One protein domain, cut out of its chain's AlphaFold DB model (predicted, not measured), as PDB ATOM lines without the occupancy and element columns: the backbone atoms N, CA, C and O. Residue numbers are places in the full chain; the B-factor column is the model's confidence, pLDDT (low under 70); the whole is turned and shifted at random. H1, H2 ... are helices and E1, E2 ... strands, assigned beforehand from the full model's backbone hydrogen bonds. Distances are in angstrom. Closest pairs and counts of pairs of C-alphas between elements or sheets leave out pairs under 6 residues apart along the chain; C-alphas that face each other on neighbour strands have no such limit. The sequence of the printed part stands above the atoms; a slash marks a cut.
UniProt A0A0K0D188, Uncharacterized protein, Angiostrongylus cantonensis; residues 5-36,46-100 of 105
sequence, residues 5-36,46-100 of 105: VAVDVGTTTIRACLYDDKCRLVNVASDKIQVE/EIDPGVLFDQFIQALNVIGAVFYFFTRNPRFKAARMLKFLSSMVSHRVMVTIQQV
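This is residues 5 to 36 and 46 to 100 of the 105 residues of an uncharacterized protein of Angiostrongylus cantonensis (UniProt A0A0K0D188). A small sheet of three strands, E1, E2 and E3, has one long helix, H1, over one of its faces, and a second long helix, H2, folds back beside H1 as the other arm of a helical hairpin, apart from the sheet. The far end of H2, residues 95 to 100, sticks out free of the rest. The printed part has 87 residues, with three named strands followed by two named helices in the order E1 E2 E3 H1 H2; the sheet's order is E1 - E2 - E3, all antiparallel. The class is mixed, helices and strands. The whole is elongated, spanning 43 by 27 by 19 A, and only just compact, close to loose, with a radius of gyration of the C-alphas of 14.4 A.

E1 is residues 5 to 9, beginning at C-alpha 5 at (-0.113, 26.509, -22.548). E2 is residues 13 to 19, 19.2 A from first to last C-alpha, and E3 is residues 25 to 32, 20.9 A. H1 is residues 49 to 71, 31.9 A, beginning at C-alpha 49 at (0.526, 48.377, -19.655). H2 is residues 75 to 100, 35.5 A, with a kink of 47 degrees near residue 87; C-alpha 100 is at (-12.331, 53.757, -16.115).

The strands form a meander, each the antiparallel neighbour of the one before. In the hairpin of E1 and E2, N 8 and O 15 are within hydrogen-bond range at 2.8 A; in that of E2 and E3, N 16 and O 29 are so at 2.8 A. E1 and E3 are edge strands. H1 is on the sheet, making two layers, a helix on one face of a sheet, at a height over the sheet of 8.8 A. It lies over E2 and E3 and runs only just slantwise to the strands, at 31 degrees to E2 on the local plane. The closest C-alphas of E3 and H1 are those of Ala 29 and Ile 63, 6.3 A apart. H1 and H2, a helical hairpin, run opposite ways at a shallow tilt of 9 degrees. H2 touches H1 with residues 76 to 83 alone; the closest C-alphas of the two are those of Tyr 68 and Phe 76, 5.4 A apart. H2 is not on the sheet and is apart from E1, E2 and E3. In H1 every O i to N i+4 pair is within hydrogen-bond range; in H2 15 of 22 are.

The C-alphas of Lys 22 and Gln 99 are the two farthest apart, 43.6 A. Residues 37 to 45 are cut out, in the link from E3 to H1, and C-alphas 36 and 46 are 5.1 A apart across the cut. Of the links that are printed whole, E1 to E2, E2 to E3 and H1 to H2 are tight, and no link is long. The mean pLDDT of the printed part is 74.5; residue 70 and residues 73 to 100 are under 70, and the mean of H2 is 54.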
ATOM      1  N   VAL A   5      -1.099  25.427 -22.545       85.94
ATOM      2  CA  VAL A   5      -0.113  26.509 -22.548       85.94
ATOM      3  C   VAL A   5      -0.329  27.322 -21.283       85.94
ATOM      4  O   VAL A   5      -1.391  27.914 -21.112       85.94
ATOM      5  N   ALA A   6       0.666  27.336 -20.405       86.81
ATOM      6  CA  ALA A   6       0.704  28.235 -19.258       86.81
ATOM      7  C   ALA A   6       1.568  29.439 -19.622       86.81
ATOM      8  O   ALA A   6       2.677  29.241 -20.117       86.81
ATOM      9  N   VAL A   7       1.076  30.656 -19.389       88.00
ATOM     10  CA  VAL A   7       1.849  31.888 -19.587       88.00
ATOM     11  C   VAL A   7       2.009  32.588 -18.246       88.00
ATOM     12  O   VAL A   7       1.021  32.885 -17.582       88.00
ATOM     13  N   ASP A   8       3.257  32.814 -17.866       88.12
ATOM     14  CA  ASP A   8       3.688  33.524 -16.672       88.12
ATOM     15  C   ASP A   8       4.186  34.913 -17.082       88.12
ATOM     16  O   ASP A   8       5.121  35.037 -17.878       88.12
ATOM     17  N   VAL A   9       3.522  35.953 -16.586       88.62
ATOM     18  CA  VAL A   9       3.901  37.353 -16.799       88.62
ATOM     19  C   VAL A   9       4.503  37.842 -15.490       88.62
ATOM     20  O   VAL A   9       3.788  38.243 -14.575       88.62
ATOM     21  N   GLY A  10       5.829  37.752 -15.393       86.94
ATOM     22  CA  GLY A  10       6.576  38.255 -14.247       86.94
ATOM     23  C   GLY A  10       6.818  39.760 -14.339       86.94
ATOM     24  O   GLY A  10       6.254  40.456 -15.174       86.94
ATOM     25  N   THR A  11       7.721  40.271 -13.506       84.94
ATOM     26  CA  THR A  11       8.174  41.672 -13.580       84.94
ATOM     27  C   THR A  11       9.286  41.875 -14.609       84.94
ATOM     28  O   THR A  11       9.442  42.959 -15.156       84.94
ATOM     29  N   THR A  12      10.078  40.834 -14.881       87.12
ATOM     30  CA  THR A  12      11.249  40.907 -15.774       87.12
ATOM     31  C   THR A  12      11.053  40.134 -17.071       87.12
ATOM     32  O   THR A  12      11.719  40.418 -18.066       87.12
ATOM     33  N   THR A  13      10.178  39.129 -17.078       89.94
ATOM     34  CA  THR A  13      10.027  38.221 -18.216       89.94
ATOM     35  C   THR A  13       8.595  37.759 -18.399       89.94
ATOM     36  O   THR A  13       7.919  37.454 -17.418       89.94
ATOM     37  N   ILE A  14       8.196  37.590 -19.658       88.69
ATOM     38  CA  ILE A  14       7.031  36.796 -20.047       88.69
ATOM     39  C   ILE A  14       7.541  35.418 -20.450       88.69
ATOM     40  O   ILE A  14       8.428  35.304 -21.296       88.69
ATOM     41  N   ARG A  15       6.990  34.360 -19.862       88.31
ATOM     42  CA  ARG A  15       7.356  32.973 -20.152       88.31
ATOM     43  C   ARG A  15       6.123  32.176 -20.520       88.31
ATOM     44  O   ARG A  15       5.104  32.298 -19.860       88.31
ATOM     45  N   ALA A  16       6.223  31.304 -21.516       88.00
ATOM     46  CA  ALA A  16       5.211  30.290 -21.761       88.00
ATOM     47  C   ALA A  16       5.783  28.883 -21.733       88.00
ATOM     48  O   ALA A  16       6.832  28.608 -22.314       88.00
ATOM     49  N   CYS A  17       5.033  27.987 -21.108       86.12
ATOM     50  CA  CYS A  17       5.345  26.575 -20.975       86.12
ATOM     51  C   CYS A  17       4.246  25.747 -21.647       86.12
ATOM     52  O   CYS A  17       3.059  25.964 -21.397       86.12
ATOM     53  N   LEU A  18       4.643  24.794 -22.489       84.75
ATOM     54  CA  LEU A  18       3.751  23.811 -23.098       84.75
ATOM     55  C   LEU A  18       3.778  22.527 -22.283       84.75
ATOM     56  O   LEU A  18       4.840  21.924 -22.139       84.75
ATOM     57  N   TYR A  19       2.616  22.073 -21.838       85.62
ATOM     58  CA  TYR A  19       2.448  20.794 -21.163       85.62
ATOM     59  C   TYR A  19       1.605  19.838 -22.003       85.62
ATOM     60  O   TYR A  19       0.672  20.264 -22.693       85.62
ATOM     61  N   ASP A  20       1.938  18.551 -21.954       85.19
ATOM     62  CA  ASP A  20       1.106  17.486 -22.517       85.19
ATOM     63  C   ASP A  20       0.019  17.013 -21.534       85.19
ATOM     64  O   ASP A  20      -0.112  17.512 -20.416       85.19
ATOM     65  N   ASP A  21      -0.772  16.029 -21.959       86.56
ATOM     66  CA  ASP A  21      -1.860  15.427 -21.179       86.56
ATOM     67  C   ASP A  21      -1.394  14.623 -19.953       86.56
ATOM     68  O   ASP A  21      -2.217  14.208 -19.138       86.56
ATOM     69  N   LYS A  22      -0.082  14.439 -19.781       90.25
ATOM     70  CA  LYS A  22       0.542  13.834 -18.599       90.25
ATOM     71  C   LYS A  22       1.199  14.887 -17.700       90.25
ATOM     72  O   LYS A  22       2.009  14.528 -16.846       90.25
ATOM     73  N   CYS A  23       0.880  16.170 -17.903       85.56
ATOM     74  CA  CYS A  23       1.482  17.314 -17.214       85.56
ATOM     75  C   CYS A  23       3.010  17.390 -17.363       85.56
ATOM     76  O   CYS A  23       3.696  17.961 -16.516       85.56
ATOM     77  N   ARG A  24       3.572  16.821 -18.434       88.19
ATOM     78  CA  ARG A  24       5.013  16.886 -18.689       88.19
ATOM     79  C   ARG A  24       5.327  18.130 -19.493       88.19
ATOM     80  O   ARG A  24       4.623  18.444 -20.451       88.19
ATOM     81  N   LEU A  25       6.401  18.817 -19.118       85.38
ATOM     82  CA  LEU A  25       6.891  19.971 -19.856       85.38
ATOM     83  C   LEU A  25       7.445  19.518 -21.210       85.38
ATOM     84  O   LEU A  25       8.409  18.761 -21.279       85.38
ATOM     85  N   VAL A  26       6.823  19.994 -22.282       85.56
ATOM     86  CA  VAL A  26       7.204  19.696 -23.665       85.56
ATOM     87  C   VAL A  26       8.145  20.767 -24.200       85.56
ATOM     88  O   VAL A  26       9.102  20.450 -24.902       85.56
ATOM     89  N   ASN A  27       7.859  22.041 -23.914       80.81
ATOM     90  CA  ASN A  27       8.640  23.160 -24.433       80.81
ATOM     91  C   ASN A  27       8.443  24.435 -23.595       80.81
ATOM     92  O   ASN A  27       7.438  24.574 -22.897       80.81
ATOM     93  N   VAL A  28       9.389  25.367 -23.699       83.94
ATOM     94  CA  VAL A  28       9.386  26.672 -23.033       83.94
ATOM     95  C   VAL A  28       9.819  27.747 -24.024       83.94
ATOM     96  O   VAL A  28      10.766  27.552 -24.780       83.94
ATOM     97  N   ALA A  29       9.174  28.906 -23.977       82.06
ATOM     98  CA  ALA A  29       9.709  30.133 -24.554       82.06
ATOM     99  C   ALA A  29       9.650  31.254 -23.518       82.06
ATOM    100  O   ALA A  29       8.779  31.255 -22.650       82.06
ATOM    101  N   SER A  30      10.573  32.204 -23.601       86.56
ATOM    102  CA  SER A  30      10.631  33.336 -22.683       86.56
ATOM    103  C   SER A  30      11.140  34.566 -23.415       86.56
ATOM    104  O   SER A  30      12.018  34.444 -24.266       86.56
ATOM    105  N   ASP A  31      10.620  35.730 -23.045       85.81
ATOM    106  CA  ASP A  31      11.092  37.032 -23.508       85.81
ATOM    107  C   ASP A  31      11.184  38.019 -22.334       85.81
ATOM    108  O   ASP A  31      10.553  37.808 -21.294       85.81
ATOM    109  N   LYS A  32      11.999  39.068 -22.467       90.50
ATOM    110  CA  LYS A  32      12.152  40.108 -21.440       90.50
ATOM    111  C   LYS A  32      11.044  41.151 -21.545       90.50
ATOM    112  O   LYS A  32      10.682  41.580 -22.636       90.50
ATOM    113  N   ILE A  33      10.554  41.599 -20.397       90.62
ATOM    114  CA  ILE A  33       9.621  42.724 -20.308       90.62
ATOM    115  C   ILE A  33      10.414  44.019 -20.422       90.62
ATOM    116  O   ILE A  33      11.467  44.168 -19.798       90.62
ATOM    117  N   GLN A  34       9.915  44.935 -21.246       87.94
ATOM    118  CA  GLN A  34      10.430  46.292 -21.292       87.94
ATOM    119  C   GLN A  34       9.879  47.069 -20.103       87.94
ATOM    120  O   GLN A  34       8.675  47.091 -19.860       87.94
ATOM    121  N   VAL A  35      10.795  47.675 -19.356       89.06
ATOM    122  CA  VAL A  35      10.487  48.497 -18.190       89.06
ATOM    123  C   VAL A  35      11.101  49.868 -18.403       89.06
ATOM    124  O   VAL A  35      12.225  49.985 -18.899       89.06
ATOM    125  N   GLU A  36      10.364  50.901 -18.032       86.81
ATOM    126  CA  GLU A  36      10.861  52.264 -18.038       86.81
ATOM    127  C   GLU A  36      11.588  52.521 -16.726       86.81
ATOM    128  O   GLU A  36      11.052  52.301 -15.638       86.81
ATOM    129  N   GLU A  46       8.939  51.367 -13.857       90.31
ATOM    130  CA  GLU A  46       7.531  51.309 -14.231       90.31
ATOM    131  C   GLU A  46       7.351  50.407 -15.455       90.31
ATOM    132  O   GLU A  46       8.249  50.254 -16.284       90.31
ATOM    133  N   ILE A  47       6.193  49.757 -15.543       89.75
ATOM    134  CA  ILE A  47       5.820  48.923 -16.685       89.75
ATOM    135  C   ILE A  47       4.650  49.613 -17.366       89.75
ATOM    136  O   ILE A  47       3.582  49.735 -16.764       89.75
ATOM    137  N   ASP A  48       4.839  50.022 -18.618       90.12
ATOM    138  CA  ASP A  48       3.730  50.529 -19.415       90.12
ATOM    139  C   ASP A  48       2.775  49.367 -19.772       90.12
ATOM    140  O   ASP A  48       3.203  48.356 -20.347       90.12
ATOM    141  N   PRO A  49       1.476  49.463 -19.434       87.19
ATOM    142  CA  PRO A  49       0.526  48.377 -19.655       87.19
ATOM    143  C   PRO A  49       0.230  48.122 -21.141       87.19
ATOM    144  O   PRO A  49      -0.099  46.990 -21.503       87.19
ATOM    145  N   GLY A  50       0.346  49.137 -22.005       86.75
ATOM    146  CA  GLY A  50       0.179  48.995 -23.451       86.75
ATOM    147  C   GLY A  50       1.342  48.225 -24.069       86.75
ATOM    148  O   GLY A  50       1.125  47.225 -24.756       86.75
ATOM    149  N   VAL A  51       2.573  48.618 -23.734       86.69
ATOM    150  CA  VAL A  51       3.800  47.925 -24.150       86.69
ATOM    151  C   VAL A  51       3.792  46.482 -23.652       86.69
ATOM    152  O   VAL A  51       4.048  45.564 -24.433       86.69
ATOM    153  N   LEU A  52       3.427  46.247 -22.387       87.38
ATOM    154  CA  LEU A  52       3.335  44.897 -21.830       87.38
ATOM    155  C   LEU A  52       2.340  44.023 -22.606       87.38
ATOM    156  O   LEU A  52       2.622  42.855 -22.887       87.38
ATOM    157  N   PHE A  53       1.180  44.575 -22.962       85.94
ATOM    158  CA  PHE A  53       0.168  43.846 -23.715       85.94
ATOM    159  C   PHE A  53       0.644  43.508 -25.137       85.94
ATOM    160  O   PHE A  53       0.490  42.368 -25.586       85.94
ATOM    161  N   ASP A  54       1.291  44.448 -25.826       86.00
ATOM    162  CA  ASP A  54       1.870  44.204 -27.149       86.00
ATOM    163  C   ASP A  54       2.963  43.127 -27.100       86.00
ATOM    164  O   ASP A  54       2.960  42.196 -27.920       86.00
ATOM    165  N   GLN A  55       3.843  43.183 -26.094       86.19
ATOM    166  CA  GLN A  55       4.856  42.154 -25.853       86.19
ATOM    167  C   GLN A  55       4.224  40.787 -25.566       86.19
ATOM    168  O   GLN A  55       4.672  39.774 -26.107       86.19
ATOM    169  N   PHE A  56       3.150  40.736 -24.778       84.94
ATOM    170  CA  PHE A  56       2.414  39.504 -24.499       84.94
ATOM    171  C   PHE A  56       1.838  38.881 -25.778       84.94
ATOM    172  O   PHE A  56       2.021  37.685 -26.036       84.94
ATOM    173  N   ILE A  57       1.196  39.681 -26.632       83.19
ATOM    174  CA  ILE A  57       0.671  39.206 -27.916       83.19
ATOM    175  C   ILE A  57       1.809  38.747 -28.833       83.19
ATOM    176  O   ILE A  57       1.689  37.716 -29.505       83.19
ATOM    177  N   GLN A  58       2.925  39.473 -28.885       81.75
ATOM    178  CA  GLN A  58       4.085  39.081 -29.682       81.75
ATOM    179  C   GLN A  58       4.669  37.745 -29.207       81.75
ATOM    180  O   GLN A  58       4.866  36.848 -30.036       81.75
ATOM    181  N   ALA A  59       4.834  37.574 -27.895       79.94
ATOM    182  CA  ALA A  59       5.277  36.331 -27.286       79.94
ATOM    183  C   ALA A  59       4.350  35.178 -27.686       79.94
ATOM    184  O   ALA A  59       4.824  34.180 -28.229       79.94
ATOM    185  N   LEU A  60       3.027  35.324 -27.532       79.88
ATOM    186  CA  LEU A  60       2.058  34.292 -27.924       79.88
ATOM    187  C   LEU A  60       2.173  33.877 -29.399       79.88
ATOM    188  O   LEU A  60       1.976  32.706 -29.726       79.88
ATOM    189  N   ASN A  61       2.518  34.801 -30.299       79.81
ATOM    190  CA  ASN A  61       2.714  34.477 -31.712       79.81
ATOM    191  C   ASN A  61       3.979  33.657 -31.960       79.81
ATOM    192  O   ASN A  61       3.933  32.686 -32.719       79.81
ATOM    193  N   VAL A  62       5.092  34.039 -31.333       76.00
ATOM    194  CA  VAL A  62       6.358  33.299 -31.428       76.00
ATOM    195  C   VAL A  62       6.187  31.917 -30.807       76.00
ATOM    196  O   VAL A  62       6.496  30.915 -31.445       76.00
ATOM    197  N   ILE A  63       5.591  31.854 -29.618       75.50
ATOM    198  CA  ILE A  63       5.244  30.621 -28.907       75.50
ATOM    199  C   ILE A  63       4.366  29.720 -29.776       75.50
ATOM    200  O   ILE A  63       4.679  28.548 -29.967       75.50
ATOM    201  N   GLY A  64       3.300  30.266 -30.363       75.38
ATOM    202  CA  GLY A  64       2.421  29.530 -31.267       75.38
ATOM    203  C   GLY A  64       3.155  28.983 -32.495       75.38
ATOM    204  O   GLY A  64       2.902  27.850 -32.901       75.38
ATOM    205  N   ALA A  65       4.095  29.746 -33.063       74.44
ATOM    206  CA  ALA A  65       4.912  29.311 -34.196       74.44
ATOM    207  C   ALA A  65       5.908  28.205 -33.810       74.44
ATOM    208  O   ALA A  65       5.997  27.195 -34.509       74.44
ATOM    209  N   VAL A  66       6.603  28.360 -32.680       74.75
ATOM    210  CA  VAL A  66       7.523  27.357 -32.128       74.75
ATOM    211  C   VAL A  66       6.761  26.069 -31.820       74.75
ATOM    212  O   VAL A  66       7.126  24.998 -32.300       74.75
ATOM    213  N   PHE A  67       5.642  26.151 -31.102       75.00
ATOM    214  CA  PHE A  67       4.837  24.975 -30.767       75.00
ATOM    215  C   PHE A  67       4.246  24.316 -32.009       75.00
ATOM    216  O   PHE A  67       4.227  23.089 -32.089       75.00
ATOM    217  N   TYR A  68       3.826  25.086 -33.016       71.62
ATOM    218  CA  TYR A  68       3.413  24.523 -34.298       71.62
ATOM    219  C   TYR A  68       4.556  23.772 -34.990       71.62
ATOM    220  O   TYR A  68       4.340  22.661 -35.468       71.62
ATOM    221  N   PHE A  69       5.766  24.334 -35.014       74.75
ATOM    222  CA  PHE A  69       6.924  23.686 -35.624       74.75
ATOM    223  C   PHE A  69       7.245  22.342 -34.954       74.75
ATOM    224  O   PHE A  69       7.411  21.338 -35.644       74.75
ATOM    225  N   PHE A  70       7.248  22.298 -33.617       69.69
ATOM    226  CA  PHE A  70       7.579  21.086 -32.862       69.69
ATOM    227  C   PHE A  70       6.459  20.040 -32.834       69.69
ATOM    228  O   PHE A  70       6.738  18.845 -32.816       69.69
ATOM    229  N   THR A  71       5.191  20.454 -32.843       70.94
ATOM    230  CA  THR A  71       4.058  19.515 -32.731       70.94
ATOM    231  C   THR A  71       3.408  19.166 -34.069       70.94
ATOM    232  O   THR A  71       2.641  18.205 -34.130       70.94
ATOM    233  N   ARG A  72       3.640  19.965 -35.126       71.81
ATOM    234  CA  ARG A  72       2.923  19.939 -36.420       71.81
ATOM    235  C   ARG A  72       1.388  19.925 -36.294       71.81
ATOM    236  O   ARG A  72       0.687  19.588 -37.248       71.81
ATOM    237  N   ASN A  73       0.836  20.313 -35.141       66.31
ATOM    238  CA  ASN A  73      -0.599  20.232 -34.876       66.31
ATOM    239  C   ASN A  73      -1.322  21.512 -35.350       66.31
ATOM    240  O   ASN A  73      -0.975  22.609 -34.904       66.31
ATOM    241  N   PRO A  74      -2.362  21.411 -36.205       61.56
ATOM    242  CA  PRO A  74      -3.047  22.572 -36.782       61.56
ATOM    243  C   PRO A  74      -3.749  23.469 -35.752       61.56
ATOM    244  O   PRO A  74      -4.010  24.633 -36.050       61.56
ATOM    245  N   ARG A  75      -4.007  22.991 -34.525       63.84
ATOM    246  CA  ARG A  75      -4.609  23.798 -33.448       63.84
ATOM    247  C   ARG A  75      -3.746  24.999 -33.039       63.84
ATOM    248  O   ARG A  75      -4.290  26.056 -32.740       63.84
ATOM    249  N   PHE A  76      -2.418  24.901 -33.124       58.03
ATOM    250  CA  PHE A  76      -1.524  26.032 -32.828       58.03
ATOM    251  C   PHE A  76      -1.544  27.120 -33.917       58.03
ATOM    252  O   PHE A  76      -1.210  28.273 -33.652       58.03
ATOM    253  N   LYS A  77      -2.037  26.803 -35.125       55.22
ATOM    254  CA  LYS A  77      -2.299  27.795 -36.182       55.22
ATOM    255  C   LYS A  77      -3.484  28.708 -35.824       55.22
ATOM    256  O   LYS A  77      -3.484  29.868 -36.221       55.22
ATOM    257  N   ALA A  78      -4.452  28.218 -35.038       51.44
ATOM    258  CA  ALA A  78      -5.594  29.003 -34.556       51.44
ATOM    259  C   ALA A  78      -5.205  29.999 -33.448       51.44
ATOM    260  O   ALA A  78      -5.715  31.116 -33.431       51.44
ATOM    261  N   ALA A  79      -4.229  29.662 -32.593       53.50
ATOM    262  CA  ALA A  79      -3.651  30.618 -31.640       53.50
ATOM    263  C   ALA A  79      -3.037  31.840 -32.357       53.50
ATOM    264  O   ALA A  79      -3.192  32.970 -31.906       53.50
ATOM    265  N   ARG A  80      -2.450  31.639 -33.548       51.09
ATOM    266  CA  ARG A  80      -1.977  32.723 -34.429       51.09
ATOM    267  C   ARG A  80      -3.115  33.600 -34.976       51.09
ATOM    268  O   ARG A  80      -2.907  34.779 -35.240       51.09
ATOM    269  N   MET A  81      -4.322  33.049 -35.147       48.91
ATOM    270  CA  MET A  81      -5.519  33.812 -35.536       48.91
ATOM    271  C   MET A  81      -6.090  34.658 -34.392       48.91
ATOM    272  O   MET A  81      -6.751  35.659 -34.663       48.91
ATOM    273  N   LEU A  82      -5.785  34.326 -33.132       47.38
ATOM    274  CA  LEU A  82      -6.152  35.152 -31.978       47.38
ATOM    275  C   LEU A  82      -5.541  36.561 -32.070       47.38
ATOM    276  O   LEU A  82      -6.111  37.499 -31.524       47.38
ATOM    277  N   LYS A  83      -4.440  36.734 -32.820       47.56
ATOM    278  CA  LYS A  83      -3.843  38.039 -33.148       47.56
ATOM    279  C   LYS A  83      -4.792  38.936 -33.957       47.56
ATOM    280  O   LYS A  83      -4.854  40.137 -33.713       47.56
ATOM    281  N   PHE A  84      -5.566  38.352 -34.877       47.53
ATOM    282  CA  PHE A  84      -6.554  39.087 -35.674       47.53
ATOM    283  C   PHE A  84      -7.787  39.470 -34.846       47.53
ATOM    284  O   PHE A  84      -8.275  40.587 -34.979       47.53
ATOM    285  N   LEU A  85      -8.249  38.596 -33.940       46.81
ATOM    286  CA  LEU A  85      -9.338  38.939 -33.014       46.81
ATOM    287  C   LEU A  85      -8.890  39.938 -31.932       46.81
ATOM    288  O   LEU A  85      -9.622  40.871 -31.612       46.81
ATOM    289  N   SER A  86      -7.681  39.773 -31.386       46.78
ATOM    290  CA  SER A  86      -7.151  40.635 -30.322       46.78
ATOM    291  C   SER A  86      -6.844  42.043 -30.808       46.78
ATOM    292  O   SER A  86      -6.967  42.958 -30.013       46.78
ATOM    293  N   SER A  87      -6.530  42.274 -32.087       51.25
ATOM    294  CA  SER A  87      -6.437  43.642 -32.625       51.25
ATOM    295  C   SER A  87      -7.763  44.406 -32.474       51.25
ATOM    296  O   SER A  87      -7.765  45.555 -32.033       51.25
ATOM    297  N   MET A  88      -8.903  43.750 -32.727       55.03
ATOM    298  CA  MET A  88     -10.227  44.336 -32.484       55.03
ATOM    299  C   MET A  88     -10.564  44.458 -30.989       55.03
ATOM    300  O   MET A  88     -11.204  45.426 -30.581       55.03
ATOM    301  N   VAL A  89     -10.142  43.499 -30.158       52.25
ATOM    302  CA  VAL A  89     -10.434  43.493 -28.711       52.25
ATOM    303  C   VAL A  89      -9.541  44.463 -27.932       52.25
ATOM    304  O   VAL A  89     -10.039  45.106 -27.015       52.25
ATOM    305  N   SER A  90      -8.281  44.657 -28.324       57.06
ATOM    306  CA  SER A  90      -7.342  45.595 -27.682       57.06
ATOM    307  C   SER A  90      -7.862  47.016 -27.753       57.06
ATOM    308  O   SER A  90      -7.827  47.725 -26.759       57.06
ATOM    309  N   HIS A  91      -8.454  47.404 -28.888       55.34
ATOM    310  CA  HIS A  91      -9.115  48.698 -29.000       55.34
ATOM    311  C   HIS A  91     -10.269  48.832 -27.991       55.34
ATOM    312  O   HIS A  91     -10.428  49.877 -27.370       55.34
ATOM    313  N   ARG A  92     -11.082  47.786 -27.789       54.00
ATOM    314  CA  ARG A  92     -12.208  47.837 -26.836       54.00
ATOM    315  C   ARG A  92     -11.743  47.811 -25.378       54.00
ATOM    316  O   ARG A  92     -12.312  48.521 -24.555       54.00
ATOM    317  N   VAL A  93     -10.706  47.038 -25.065       54.91
ATOM    318  CA  VAL A  93     -10.101  46.965 -23.726       54.91
ATOM    319  C   VAL A  93      -9.383  48.272 -23.383       54.91
ATOM    320  O   VAL A  93      -9.635  48.819 -22.318       54.91
ATOM    321  N   MET A  94      -8.591  48.835 -24.300       62.28
ATOM    322  CA  MET A  94      -7.937  50.140 -24.142       62.28
ATOM    323  C   MET A  94      -8.956  51.259 -23.904       62.28
ATOM    324  O   MET A  94      -8.790  52.041 -22.975       62.28
ATOM    325  N   VAL A  95     -10.054  51.286 -24.673       59.72
ATOM    326  CA  VAL A  95     -11.144  52.256 -24.464       59.72
ATOM    327  C   VAL A  95     -11.811  52.065 -23.101       59.72
ATOM    328  O   VAL A  95     -12.112  53.047 -22.432       59.72
ATOM    329  N   THR A  96     -11.993  50.823 -22.647       58.72
ATOM    330  CA  THR A  96     -12.596  50.548 -21.332       58.72
ATOM    331  C   THR A  96     -11.663  50.978 -20.195       58.72
ATOM    332  O   THR A  96     -12.118  51.562 -19.221       58.72
ATOM    333  N   ILE A  97     -10.351  50.762 -20.332       56.59
ATOM    334  CA  ILE A  97      -9.346  51.209 -19.356       56.59
ATOM    335  C   ILE A  97      -9.265  52.742 -19.327       56.59
ATOM    336  O   ILE A  97      -9.241  53.324 -18.245       56.59
ATOM    337  N   GLN A  98      -9.299  53.409 -20.484       56.28
ATOM    338  CA  GLN A  98      -9.335  54.874 -20.567       56.28
ATOM    339  C   GLN A  98     -10.621  55.462 -19.971       56.28
ATOM    340  O   GLN A  98     -10.551  56.455 -19.257       56.28
ATOM    341  N   GLN A  99     -11.781  54.831 -20.192       56.00
ATOM    342  CA  GLN A  99     -13.055  55.253 -19.591       56.00
ATOM    343  C   GLN A  99     -13.114  55.025 -18.078       56.00
ATOM    344  O   GLN A  99     -13.760  55.789 -17.370       56.00
ATOM    345  N   VAL A 100     -12.446  53.990 -17.565       55.31
ATOM    346  CA  VAL A 100     -12.331  53.757 -16.115       55.31
ATOM    347  C   VAL A 100     -11.330  54.727 -15.469       55.31
ATOM    348  O   VAL A 100     -11.424  54.991 -14.274       55.31
TER     349      VAL A 100